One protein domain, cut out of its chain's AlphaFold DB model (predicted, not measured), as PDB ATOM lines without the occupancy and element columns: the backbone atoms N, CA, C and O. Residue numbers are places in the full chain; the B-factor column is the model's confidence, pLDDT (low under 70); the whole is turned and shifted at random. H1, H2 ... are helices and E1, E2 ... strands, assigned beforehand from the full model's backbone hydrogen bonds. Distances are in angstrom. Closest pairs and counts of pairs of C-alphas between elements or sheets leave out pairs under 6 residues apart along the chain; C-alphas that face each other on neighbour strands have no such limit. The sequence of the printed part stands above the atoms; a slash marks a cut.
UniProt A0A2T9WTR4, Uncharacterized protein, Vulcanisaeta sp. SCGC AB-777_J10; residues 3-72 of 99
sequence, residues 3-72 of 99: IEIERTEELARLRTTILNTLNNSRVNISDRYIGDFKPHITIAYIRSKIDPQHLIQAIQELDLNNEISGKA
ATOM      1  N   ILE A   3      41.325  35.384  -7.941       81.81
ATOM      2  CA  ILE A   3      41.404  36.824  -8.207       81.81
ATOM      3  C   ILE A   3      42.433  37.401  -7.241       81.81
ATOM      4  O   ILE A   3      42.247  37.292  -6.027       81.81
ATOM      5  N   GLU A   4      43.511  37.980  -7.761       84.06
ATOM      6  CA  GLU A   4      44.519  38.662  -6.946       84.06
ATOM      7  C   GLU A   4      44.024  40.049  -6.527       84.06
ATOM      8  O   GLU A   4      43.306  40.721  -7.268       84.06
ATOM      9  N   ILE A   5      44.383  40.462  -5.313       85.25
ATOM     10  CA  ILE A   5      44.072  41.794  -4.791       85.25
ATOM     11  C   ILE A   5      45.340  42.640  -4.914       85.25
ATOM     12  O   ILE A   5      46.411  42.212  -4.493       85.25
ATOM     13  N   GLU A   6      45.222  43.838  -5.477       84.12
ATOM     14  CA  GLU A   6      46.321  44.808  -5.559       84.12
ATOM     15  C   GLU A   6      46.305  45.775  -4.362       84.12
ATOM     16  O   GLU A   6      45.269  45.948  -3.719       84.12
ATOM     17  N   ARG A   7      47.441  46.441  -4.085       84.38
ATOM     18  CA  ARG A   7      47.608  47.438  -2.996       84.38
ATOM     19  C   ARG A   7      47.219  46.883  -1.623       84.38
ATOM     20  O   ARG A   7      46.214  47.253  -1.022       84.38
ATOM     21  N   THR A   8      47.989  45.896  -1.173       88.19
ATOM     22  CA  THR A   8      47.630  45.031  -0.043       88.19
ATOM     23  C   THR A   8      48.458  45.288   1.210       88.19
ATOM     24  O   THR A   8      48.585  44.406   2.063       88.19
ATOM     25  N   GLU A   9      49.066  46.462   1.334       88.81
ATOM     26  CA  GLU A   9      49.964  46.810   2.431       88.81
ATOM     27  C   GLU A   9      49.251  46.722   3.790       88.81
ATOM     28  O   GLU A   9      49.763  46.112   4.735       88.81
ATOM     29  N   GLU A  10      48.035  47.261   3.893       88.19
ATOM     30  CA  GLU A  10      47.207  47.202   5.100       88.19
ATOM     31  C   GLU A  10      46.787  45.766   5.426       88.19
ATOM     32  O   GLU A  10      46.825  45.354   6.589       88.19
ATOM     33  N   LEU A  11      46.453  44.971   4.405       90.12
ATOM     34  CA  LEU A  11      46.129  43.552   4.558       90.12
ATOM     35  C   LEU A  11      47.325  42.747   5.073       90.12
ATOM     36  O   LEU A  11      47.172  41.896   5.952       90.12
ATOM     37  N   ALA A  12      48.524  43.033   4.567       89.75
ATOM     38  CA  ALA A  12      49.755  42.390   5.010       89.75
ATOM     39  C   ALA A  12      50.064  42.723   6.479       89.75
ATOM     40  O   ALA A  12      50.433  41.833   7.257       89.75
ATOM     41  N   ARG A  13      49.856  43.982   6.889       90.00
ATOM     42  CA  ARG A  13      49.975  44.405   8.296       90.00
ATOM     43  C   ARG A  13      48.951  43.699   9.181       90.00
ATOM     44  O   ARG A  13      49.333  43.133  10.203       90.00
ATOM     45  N   LEU A  14      47.682  43.665   8.767       90.00
ATOM     46  CA  LEU A  14      46.612  42.976   9.494       90.00
ATOM     47  C   LEU A  14      46.930  41.488   9.687       90.00
ATOM     48  O   LEU A  14      46.857  40.987  10.810       90.00
ATOM     49  N   ARG A  15      47.356  40.796   8.622       90.44
ATOM     50  CA  ARG A  15      47.812  39.402   8.702       90.44
ATOM     51  C   ARG A  15      48.945  39.244   9.708       90.44
ATOM     52  O   ARG A  15      48.902  38.334  10.530       90.44
ATOM     53  N   THR A  16      49.952  40.109   9.647       90.44
ATOM     54  CA  THR A  16      51.120  40.038  10.538       90.44
ATOM     55  C   THR A  16      50.706  40.162  12.003       90.44
ATOM     56  O   THR A  16      51.136  39.361  12.830       90.44
ATOM     57  N   THR A  17      49.807  41.098  12.321       91.31
ATOM     58  CA  THR A  17      49.241  41.234  13.670       91.31
ATOM     59  C   THR A  17      48.526  39.956  14.110       91.31
ATOM     60  O   THR A  17      48.800  39.460  15.200       91.31
ATOM     61  N   ILE A  18      47.671  39.378  13.255       91.31
ATOM     62  CA  ILE A  18      46.958  38.124  13.556       91.31
ATOM     63  C   ILE A  18      47.945  36.984  13.841       91.31
ATOM     64  O   ILE A  18      47.827  36.313  14.867       91.31
ATOM     65  N   LEU A  19      48.939  36.783  12.970       90.56
ATOM     66  CA  LEU A  19      49.934  35.718  13.123       90.56
ATOM     67  C   LEU A  19      50.755  35.884  14.405       90.56
ATOM     68  O   LEU A  19      50.936  34.916  15.140       90.56
ATOM     69  N   ASN A  20      51.194  37.104  14.719       90.31
ATOM     70  CA  ASN A  20      51.944  37.381  15.942       90.31
ATOM     71  C   ASN A  20      51.113  37.087  17.197       90.31
ATOM     72  O   ASN A  20      51.606  36.445  18.122       90.31
ATOM     73  N   THR A  21      49.840  37.495  17.231       91.81
ATOM     74  CA  THR A  21      48.948  37.209  18.366       91.81
ATOM     75  C   THR A  21      48.731  35.709  18.566       91.81
ATOM     76  O   THR A  21      48.776  35.222  19.700       91.81
ATOM     77  N   LEU A  22      48.521  34.963  17.480       90.75
ATOM     78  CA  LEU A  22      48.339  33.513  17.530       90.75
ATOM     79  C   LEU A  22      49.624  32.795  17.981       90.75
ATOM     80  O   LEU A  22      49.567  31.957  18.882       90.75
ATOM     81  N   ASN A  23      50.781  33.183  17.440       88.62
ATOM     82  CA  ASN A  23      52.084  32.641  17.837       88.62
ATOM     83  C   ASN A  23      52.391  32.916  19.317       88.62
ATOM     84  O   ASN A  23      52.794  32.008  20.044       88.62
ATOM     85  N   ASN A  24      52.123  34.135  19.801       93.00
ATOM     86  CA  ASN A  24      52.272  34.496  21.218       93.00
ATOM     87  C   ASN A  24      51.351  33.668  22.128       93.00
ATOM     88  O   ASN A  24      51.679  33.410  23.285       93.00
ATOM     89  N   SER A  25      50.224  33.203  21.587       93.50
ATOM     90  CA  SER A  25      49.284  32.302  22.260       93.50
ATOM     91  C   SER A  25      49.655  30.819  22.110       93.50
ATOM     92  O   SER A  25      48.859  29.954  22.465       93.50
ATOM     93  N   ARG A  26      50.858  30.509  21.601       92.81
ATOM     94  CA  ARG A  26      51.383  29.151  21.355       92.81
ATOM     95  C   ARG A  26      50.567  28.324  20.356       92.81
ATOM     96  O   ARG A  26      50.646  27.096  20.360       92.81
ATOM     97  N   VAL A  27      49.797  28.978  19.488       89.81
ATOM     98  CA  VAL A  27      49.142  28.299  18.367       89.81
ATOM     99  C   VAL A  27      50.215  27.950  17.341       89.81
ATOM    100  O   VAL A  27      50.921  28.831  16.860       89.81
ATOM    101  N   ASN A  28      50.353  26.666  17.011       85.75
ATOM    102  CA  ASN A  28      51.288  26.230  15.981       85.75
ATOM    103  C   ASN A  28      50.691  26.493  14.592       85.75
ATOM    104  O   ASN A  28      49.707  25.856  14.208       85.75
ATOM    105  N   ILE A  29      51.284  27.423  13.847       83.06
ATOM    106  CA  ILE A  29      50.847  27.789  12.502       83.06
ATOM    107  C   ILE A  29      51.882  27.285  11.498       83.06
ATOM    108  O   ILE A  29      53.003  27.785  11.438       83.06
ATOM    109  N   SER A  30      51.492  26.319  10.667       78.38
ATOM    110  CA  SER A  30      52.280  25.928   9.495       78.38
ATOM    111  C   SER A  30      51.917  26.836   8.324       78.38
ATOM    112  O   SER A  30      51.076  26.499   7.492       78.38
ATOM    113  N   ASP A  31      52.517  28.022   8.288       75.19
ATOM    114  CA  ASP A  31      52.307  28.971   7.199       75.19
ATOM    115  C   ASP A  31      53.421  28.832   6.153       75.19
ATOM    116  O   ASP A  31      54.559  29.254   6.349       75.19
ATOM    117  N   ARG A  32      53.083  28.209   5.021       72.00
ATOM    118  CA  ARG A  32      54.007  28.010   3.892       72.00
ATOM    119  C   ARG A  32      54.248  29.287   3.077       72.00
ATOM    120  O   ARG A  32      55.093  29.270   2.191       72.00
ATOM    121  N   TYR A  33      53.530  30.368   3.377       70.31
ATOM    122  CA  TYR A  33      53.587  31.660   2.690       70.31
ATOM    123  C   TYR A  33      54.203  32.754   3.579       70.31
ATOM    124  O   TYR A  33      53.988  33.952   3.372       70.31
ATOM    125  N   ILE A  34      54.965  32.374   4.609       69.00
ATOM    126  CA  ILE A  34      55.791  33.319   5.370       69.00
ATOM    127  C   ILE A  34      56.780  33.977   4.395       69.00
ATOM    128  O   ILE A  34      57.646  33.311   3.840       69.00
ATOM    129  N   GLY A  35      56.624  35.286   4.173       68.25
ATOM    130  CA  GLY A  35      57.450  36.073   3.248       68.25
ATOM    131  C   GLY A  35      56.880  36.260   1.835       68.25
ATOM    132  O   GLY A  35      57.384  37.117   1.120       68.25
ATOM    133  N   ASP A  36      55.816  35.545   1.454       81.12
ATOM    134  CA  ASP A  36      55.164  35.663   0.135       81.12
ATOM    135  C   ASP A  36      53.638  35.754   0.289       81.12
ATOM    136  O   ASP A  36      52.869  34.915  -0.180       81.12
ATOM    137  N   PHE A  37      53.184  36.756   1.048       85.12
ATOM    138  CA  PHE A  37      51.756  36.973   1.248       85.12
ATOM    139  C   PHE A  37      51.119  37.530  -0.029       85.12
ATOM    140  O   PHE A  37      51.261  38.710  -0.336       85.12
ATOM    141  N   LYS A  38      50.384  36.665  -0.731       88.00
ATOM    142  CA  LYS A  38      49.606  36.985  -1.932       88.00
ATOM    143  C   LYS A  38      48.112  36.880  -1.626       88.00
ATOM    144  O   LYS A  38      47.543  35.793  -1.765       88.00
ATOM    145  N   PRO A  39      47.469  37.946  -1.126       88.56
ATOM    146  CA  PRO A  39      46.035  37.933  -0.860       88.56
ATOM    147  C   PRO A  39      45.252  37.760  -2.163       88.56
ATOM    148  O   PRO A  39      45.483  38.449  -3.154       88.56
ATOM    149  N   HIS A  40      44.316  36.819  -2.144       89.69
ATOM    150  CA  HIS A  40      43.510  36.469  -3.301       89.69
ATOM    151  C   HIS A  40      42.166  35.884  -2.863       89.69
ATOM    152  O   HIS A  40      42.026  35.371  -1.750       89.69
ATOM    153  N   ILE A  41      41.186  35.910  -3.763       87.38
ATOM    154  CA  ILE A  41      39.905  35.218  -3.606       87.38
ATOM    155  C   ILE A  41      39.940  33.985  -4.502       87.38
ATOM    156  O   ILE A  41      40.005  34.098  -5.726       87.38
ATOM    157  N   THR A  42      39.922  32.791  -3.906       88.25
ATOM    158  CA  THR A  42      39.842  31.550  -4.687       88.25
ATOM    159  C   THR A  42      38.439  31.405  -5.270       88.25
ATOM    160  O   THR A  42      37.466  31.392  -4.524       88.25
ATOM    161  N   ILE A  43      38.343  31.252  -6.592       82.56
ATOM    162  CA  ILE A  43      37.061  31.070  -7.294       82.56
ATOM    163  C   ILE A  43      36.764  29.591  -7.521       82.56
ATOM    164  O   ILE A  43      35.637  29.140  -7.346       82.56
ATOM    165  N   ALA A  44      37.780  28.817  -7.904       80.38
ATOM    166  CA  ALA A  44      37.610  27.398  -8.189       80.38
ATOM    167  C   ALA A  44      38.917  26.617  -8.033       80.38
ATOM    168  O   ALA A  44      39.999  27.092  -8.405       80.38
ATOM    169  N   TYR A  45      38.784  25.372  -7.573       82.44
ATOM    170  CA  TYR A  45      39.839  24.364  -7.600       82.44
ATOM    171  C   TYR A  45      39.637  23.443  -8.798       82.44
ATOM    172  O   TYR A  45      38.623  22.754  -8.903       82.44
ATOM    173  N   ILE A  46      40.618  23.408  -9.693       76.19
ATOM    174  CA  ILE A  46      40.576  22.561 -10.884       76.19
ATOM    175  C   ILE A  46      41.267  21.239 -10.550       76.19
ATOM    176  O   ILE A  46      42.433  21.223 -10.160       76.19
ATOM    177  N   ARG A  47      40.548  20.120 -10.692       74.88
ATOM    178  CA  ARG A  47      41.123  18.773 -10.551       74.88
ATOM    179  C   ARG A  47      41.742  18.347 -11.890       74.88
ATOM    180  O   ARG A  47      41.196  18.647 -12.945       74.88
ATOM    181  N   SER A  48      42.880  17.659 -11.837       62.84
ATOM    182  CA  SER A  48      43.892  17.467 -12.899       62.84
ATOM    183  C   SER A  48      43.499  16.637 -14.140       62.84
ATOM    184  O   SER A  48      44.346  15.973 -14.730       62.84
ATOM    185  N   LYS A  49      42.236  16.657 -14.575       72.06
ATOM    186  CA  LYS A  49      41.754  15.909 -15.756       72.06
ATOM    187  C   LYS A  49      41.073  16.784 -16.812       72.06
ATOM    188  O   LYS A  49      40.310  16.266 -17.618       72.06
ATOM    189  N   ILE A  50      41.310  18.091 -16.787       72.69
ATOM    190  CA  ILE A  50      40.730  19.017 -17.764       72.69
ATOM    191  C   ILE A  50      41.832  19.468 -18.718       72.69
ATOM    192  O   ILE A  50      42.935  19.797 -18.284       72.69
ATOM    193  N   ASP A  51      41.518  19.456 -20.010       81.25
ATOM    194  CA  ASP A  51      42.366  19.997 -21.064       81.25
ATOM    195  C   ASP A  51      42.672  21.491 -20.802       81.25
ATOM    196  O   ASP A  51      41.740  22.294 -20.668       81.25
ATOM    197  N   PRO A  52      43.957  21.886 -20.722       79.38
ATOM    198  CA  PRO A  52      44.356  23.273 -20.509       79.38
ATOM    199  C   PRO A  52      43.769  24.268 -21.518       79.38
ATOM    200  O   PRO A  52      43.481  25.400 -21.132       79.38
ATOM    201  N   GLN A  53      43.562  23.880 -22.783       82.31
ATOM    202  CA  GLN A  53      43.015  24.788 -23.802       82.31
ATOM    203  C   GLN A  53      41.555  25.154 -23.523       82.31
ATOM    204  O   GLN A  53      41.199  26.331 -23.588       82.31
ATOM    205  N   HIS A  54      40.744  24.177 -23.115       82.19
ATOM    206  CA  HIS A  54      39.363  24.416 -22.695       82.19
ATOM    207  C   HIS A  54      39.278  25.343 -21.473       82.19
ATOM    208  O   HIS A  54      38.389  26.186 -21.394       82.19
ATOM    209  N   LEU A  55      40.217  25.230 -20.529       79.31
ATOM    210  CA  LEU A  55      40.264  26.120 -19.365       79.31
ATOM    211  C   LEU A  55      40.636  27.555 -19.743       79.31
ATOM    212  O   LEU A  55      40.050  28.488 -19.205       79.31
ATOM    213  N   ILE A  56      41.595  27.739 -20.655       80.50
ATOM    214  CA  ILE A  56      41.989  29.072 -21.132       80.50
ATOM    215  C   ILE A  56      40.804  29.760 -21.812       80.50
ATOM    216  O   ILE A  56      40.520  30.913 -21.495       80.50
ATOM    217  N   GLN A  57      40.088  29.048 -22.685       81.75
ATOM    218  CA  GLN A  57      38.897  29.577 -23.356       81.75
ATOM    219  C   GLN A  57      37.798  29.943 -22.354       81.75
ATOM    220  O   GLN A  57      37.327  31.076 -22.361       81.75
ATOM    221  N   ALA A  58      37.465  29.046 -21.421       79.56
ATOM    222  CA  ALA A  58      36.451  29.319 -20.403       79.56
ATOM    223  C   ALA A  58      36.808  30.528 -19.514       79.56
ATOM    224  O   ALA A  58      35.932  31.295 -19.128       79.56
ATOM    225  N   ILE A  59      38.093  30.729 -19.195       79.19
ATOM    226  CA  ILE A  59      38.548  31.904 -18.433       79.19
ATOM    227  C   ILE A  59      38.416  33.190 -19.258       79.19
ATOM    228  O   ILE A  59      38.041  34.223 -18.706       79.19
ATOM    229  N   GLN A  60      38.713  33.142 -20.558       77.50
ATOM    230  CA  GLN A  60      38.567  34.291 -21.456       77.50
ATOM    231  C   GLN A  60      37.098  34.701 -21.631       77.50
ATOM    232  O   GLN A  60      36.806  35.891 -21.682       77.50
ATOM    233  N   GLU A  61      36.180  33.733 -21.666       80.31
ATOM    234  CA  GLU A  61      34.737  33.981 -21.770       80.31
ATOM    235  C   GLU A  61      34.132  34.629 -20.519       80.31
ATOM    236  O   GLU A  61      33.137  35.340 -20.626       80.31
ATOM    237  N   LEU A  62      34.725  34.419 -19.339       75.50
ATOM    238  CA  LEU A  62      34.227  35.000 -18.087       75.50
ATOM    239  C   LEU A  62      34.401  36.528 -18.000       75.50
ATOM    240  O   LEU A  62      33.884  37.115 -17.057       75.50
ATOM    241  N   ASP A  63      35.151  37.153 -18.922       74.94
ATOM    242  CA  ASP A  63      35.420  38.603 -18.999       74.94
ATOM    243  C   ASP A  63      35.652  39.284 -17.630       74.94
ATOM    244  O   ASP A  63      35.228  40.410 -17.355       74.94
ATOM    245  N   LEU A  64      36.346  38.569 -16.736       74.12
ATOM    246  CA  LEU A  64      36.501  38.963 -15.333       74.12
ATOM    247  C   LEU A  64      37.138  40.345 -15.208       74.12
ATOM    248  O   LEU A  64      36.786  41.105 -14.312       74.12
ATOM    249  N   ASN A  65      38.043  40.684 -16.128       69.62
ATOM    250  CA  ASN A  65      38.715  41.974 -16.153       69.62
ATOM    251  C   ASN A  65      37.716  43.128 -16.293       69.62
ATOM    252  O   ASN A  65      37.837  44.101 -15.556       69.62
ATOM    253  N   ASN A  66      36.706  43.033 -17.156       74.31
ATOM    254  CA  ASN A  66      35.701  44.092 -17.257       74.31
ATOM    255  C   ASN A  66      34.769  44.121 -16.039       74.31
ATOM    256  O   ASN A  66      34.314  45.193 -15.634       74.31
ATOM    257  N   GLU A  67      34.511  42.971 -15.412       75.50
ATOM    258  CA  GLU A  67      33.647  42.924 -14.235       75.50
ATOM    259  C   GLU A  67      34.294  43.483 -12.965       75.50
ATOM    260  O   GLU A  67      33.585  44.079 -12.151       75.50
ATOM    261  N   ILE A  68      35.598  43.290 -12.752       76.75
ATOM    262  CA  ILE A  68      36.244  43.586 -11.459       76.75
ATOM    263  C   ILE A  68      37.384  44.603 -11.534       76.75
ATOM    264  O   ILE A  68      37.793  45.107 -10.487       76.75
ATOM    265  N   SER A  69      37.892  44.940 -12.725       78.69
ATOM    266  CA  SER A  69      39.006  45.887 -12.848       78.69
ATOM    267  C   SER A  69      38.634  47.258 -12.288       78.69
ATOM    268  O   SER A  69      37.551  47.793 -12.532       78.69
ATOM    269  N   GLY A  70      39.536  47.817 -11.479       77.12
ATOM    270  CA  GLY A  70      39.356  49.110 -10.820       77.12
ATOM    271  C   GLY A  70      38.315  49.128  -9.695       77.12
ATOM    272  O   GLY A  70      38.112  50.181  -9.088       77.12
ATOM    273  N   LYS A  71      37.661  48.000  -9.378       82.31
ATOM    274  CA  LYS A  71      36.732  47.927  -8.246       82.31
ATOM    275  C   LYS A  71      37.494  47.775  -6.933       82.31
ATOM    276  O   LYS A  71      38.412  46.971  -6.810       82.31
ATOM    277  N   ALA A  72      37.073  48.538  -5.930       84.44
ATOM    278  CA  ALA A  72      37.600  48.433  -4.576       84.44
ATOM    279  C   ALA A  72      36.815  47.391  -3.769       84.44
ATOM    280  O   ALA A  72      35.584  47.353  -3.814       84.44
TER     281      ALA A  72
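AT A GLANCE: This is residues 3 to 72 of the 99 residues of an uncharacterized protein of Vulcanisaeta sp. SCGC AB-777_J10 (UniProt A0A2T9WTR4). The printed part is a flat, open figure with no packed core: the longer helix H1 makes one end, the shorter helix H2 makes the other, and between them the chain passes through the short strand E1 in the middle. From E1 the chain makes one wide loop out through H1 and another through H2 and little H3, and the first residues, 3 to 4, pair with E1 to tie off the first loop. The printed part has 70 residues with three named helices and one named strand, in the order H1, E1, H2, H3; the class is mostly helix, though the named elements hold 34 residues, under half. The whole is only just extended, close to loose, with a radius of gyration of the C-alphas of 16.9 A, and its C-alphas span 47 by 33 by 15 A.

IN THESE COORDINATES: The printed part begins at Ile 3, with its C-alpha at (41.404, 36.824, -8.207). H1 is residues 9 to 24, 22.6 A from first to last C-alpha, and starts with C-alpha 9 at (49.964, 46.810, 2.431). E1 is residues 40 to 42, with C-alpha 40 at (43.510, 36.469, -3.301). H2 is residues 52 to 61, 14.4 A long by the same measure. H3 is residues 64 to 68 and ends with C-alpha 68 at (36.244, 43.586, -11.459).

HOW THE PARTS SIT: Residues 3 to 4 pair antiparallel with residues 40 to 41 of E1, in a stretch too short to bear a name. E1 pairs with no named strand. H1 touches no helix, and H1 and E1 are apart. E1 and H2 are apart too, as are H1 and H2, H1 and H3, and E1 and H3. H2 and H3 meet only through their link, which is tight, with 2 residues between them. In H1, H2 and H3 every pair of O i and N i+4 is within hydrogen-bond range.

THE WHOLE: The two C-alphas farthest apart are those of Ser 25 and Gln 53, at 47.1 A, while the first and last printed C-alphas, of Ile 3 and Ala 72, are 12.7 A apart. Three stretches stand free: residues 20 to 26, of which 20 to 24 belong to H1; residues 47 to 54, of which 52 to 54 belong to H2; and residues 56 to 63, of which 56 to 61 belong to H2. The link from H1 to E1, residues 25 to 39, is long, and the link from E1 to H2 is short. The printed part has no cut. Its mean pLDDT is 82.4, and four residues are under 70: residues 34 to 35, residue 48 and residue 65.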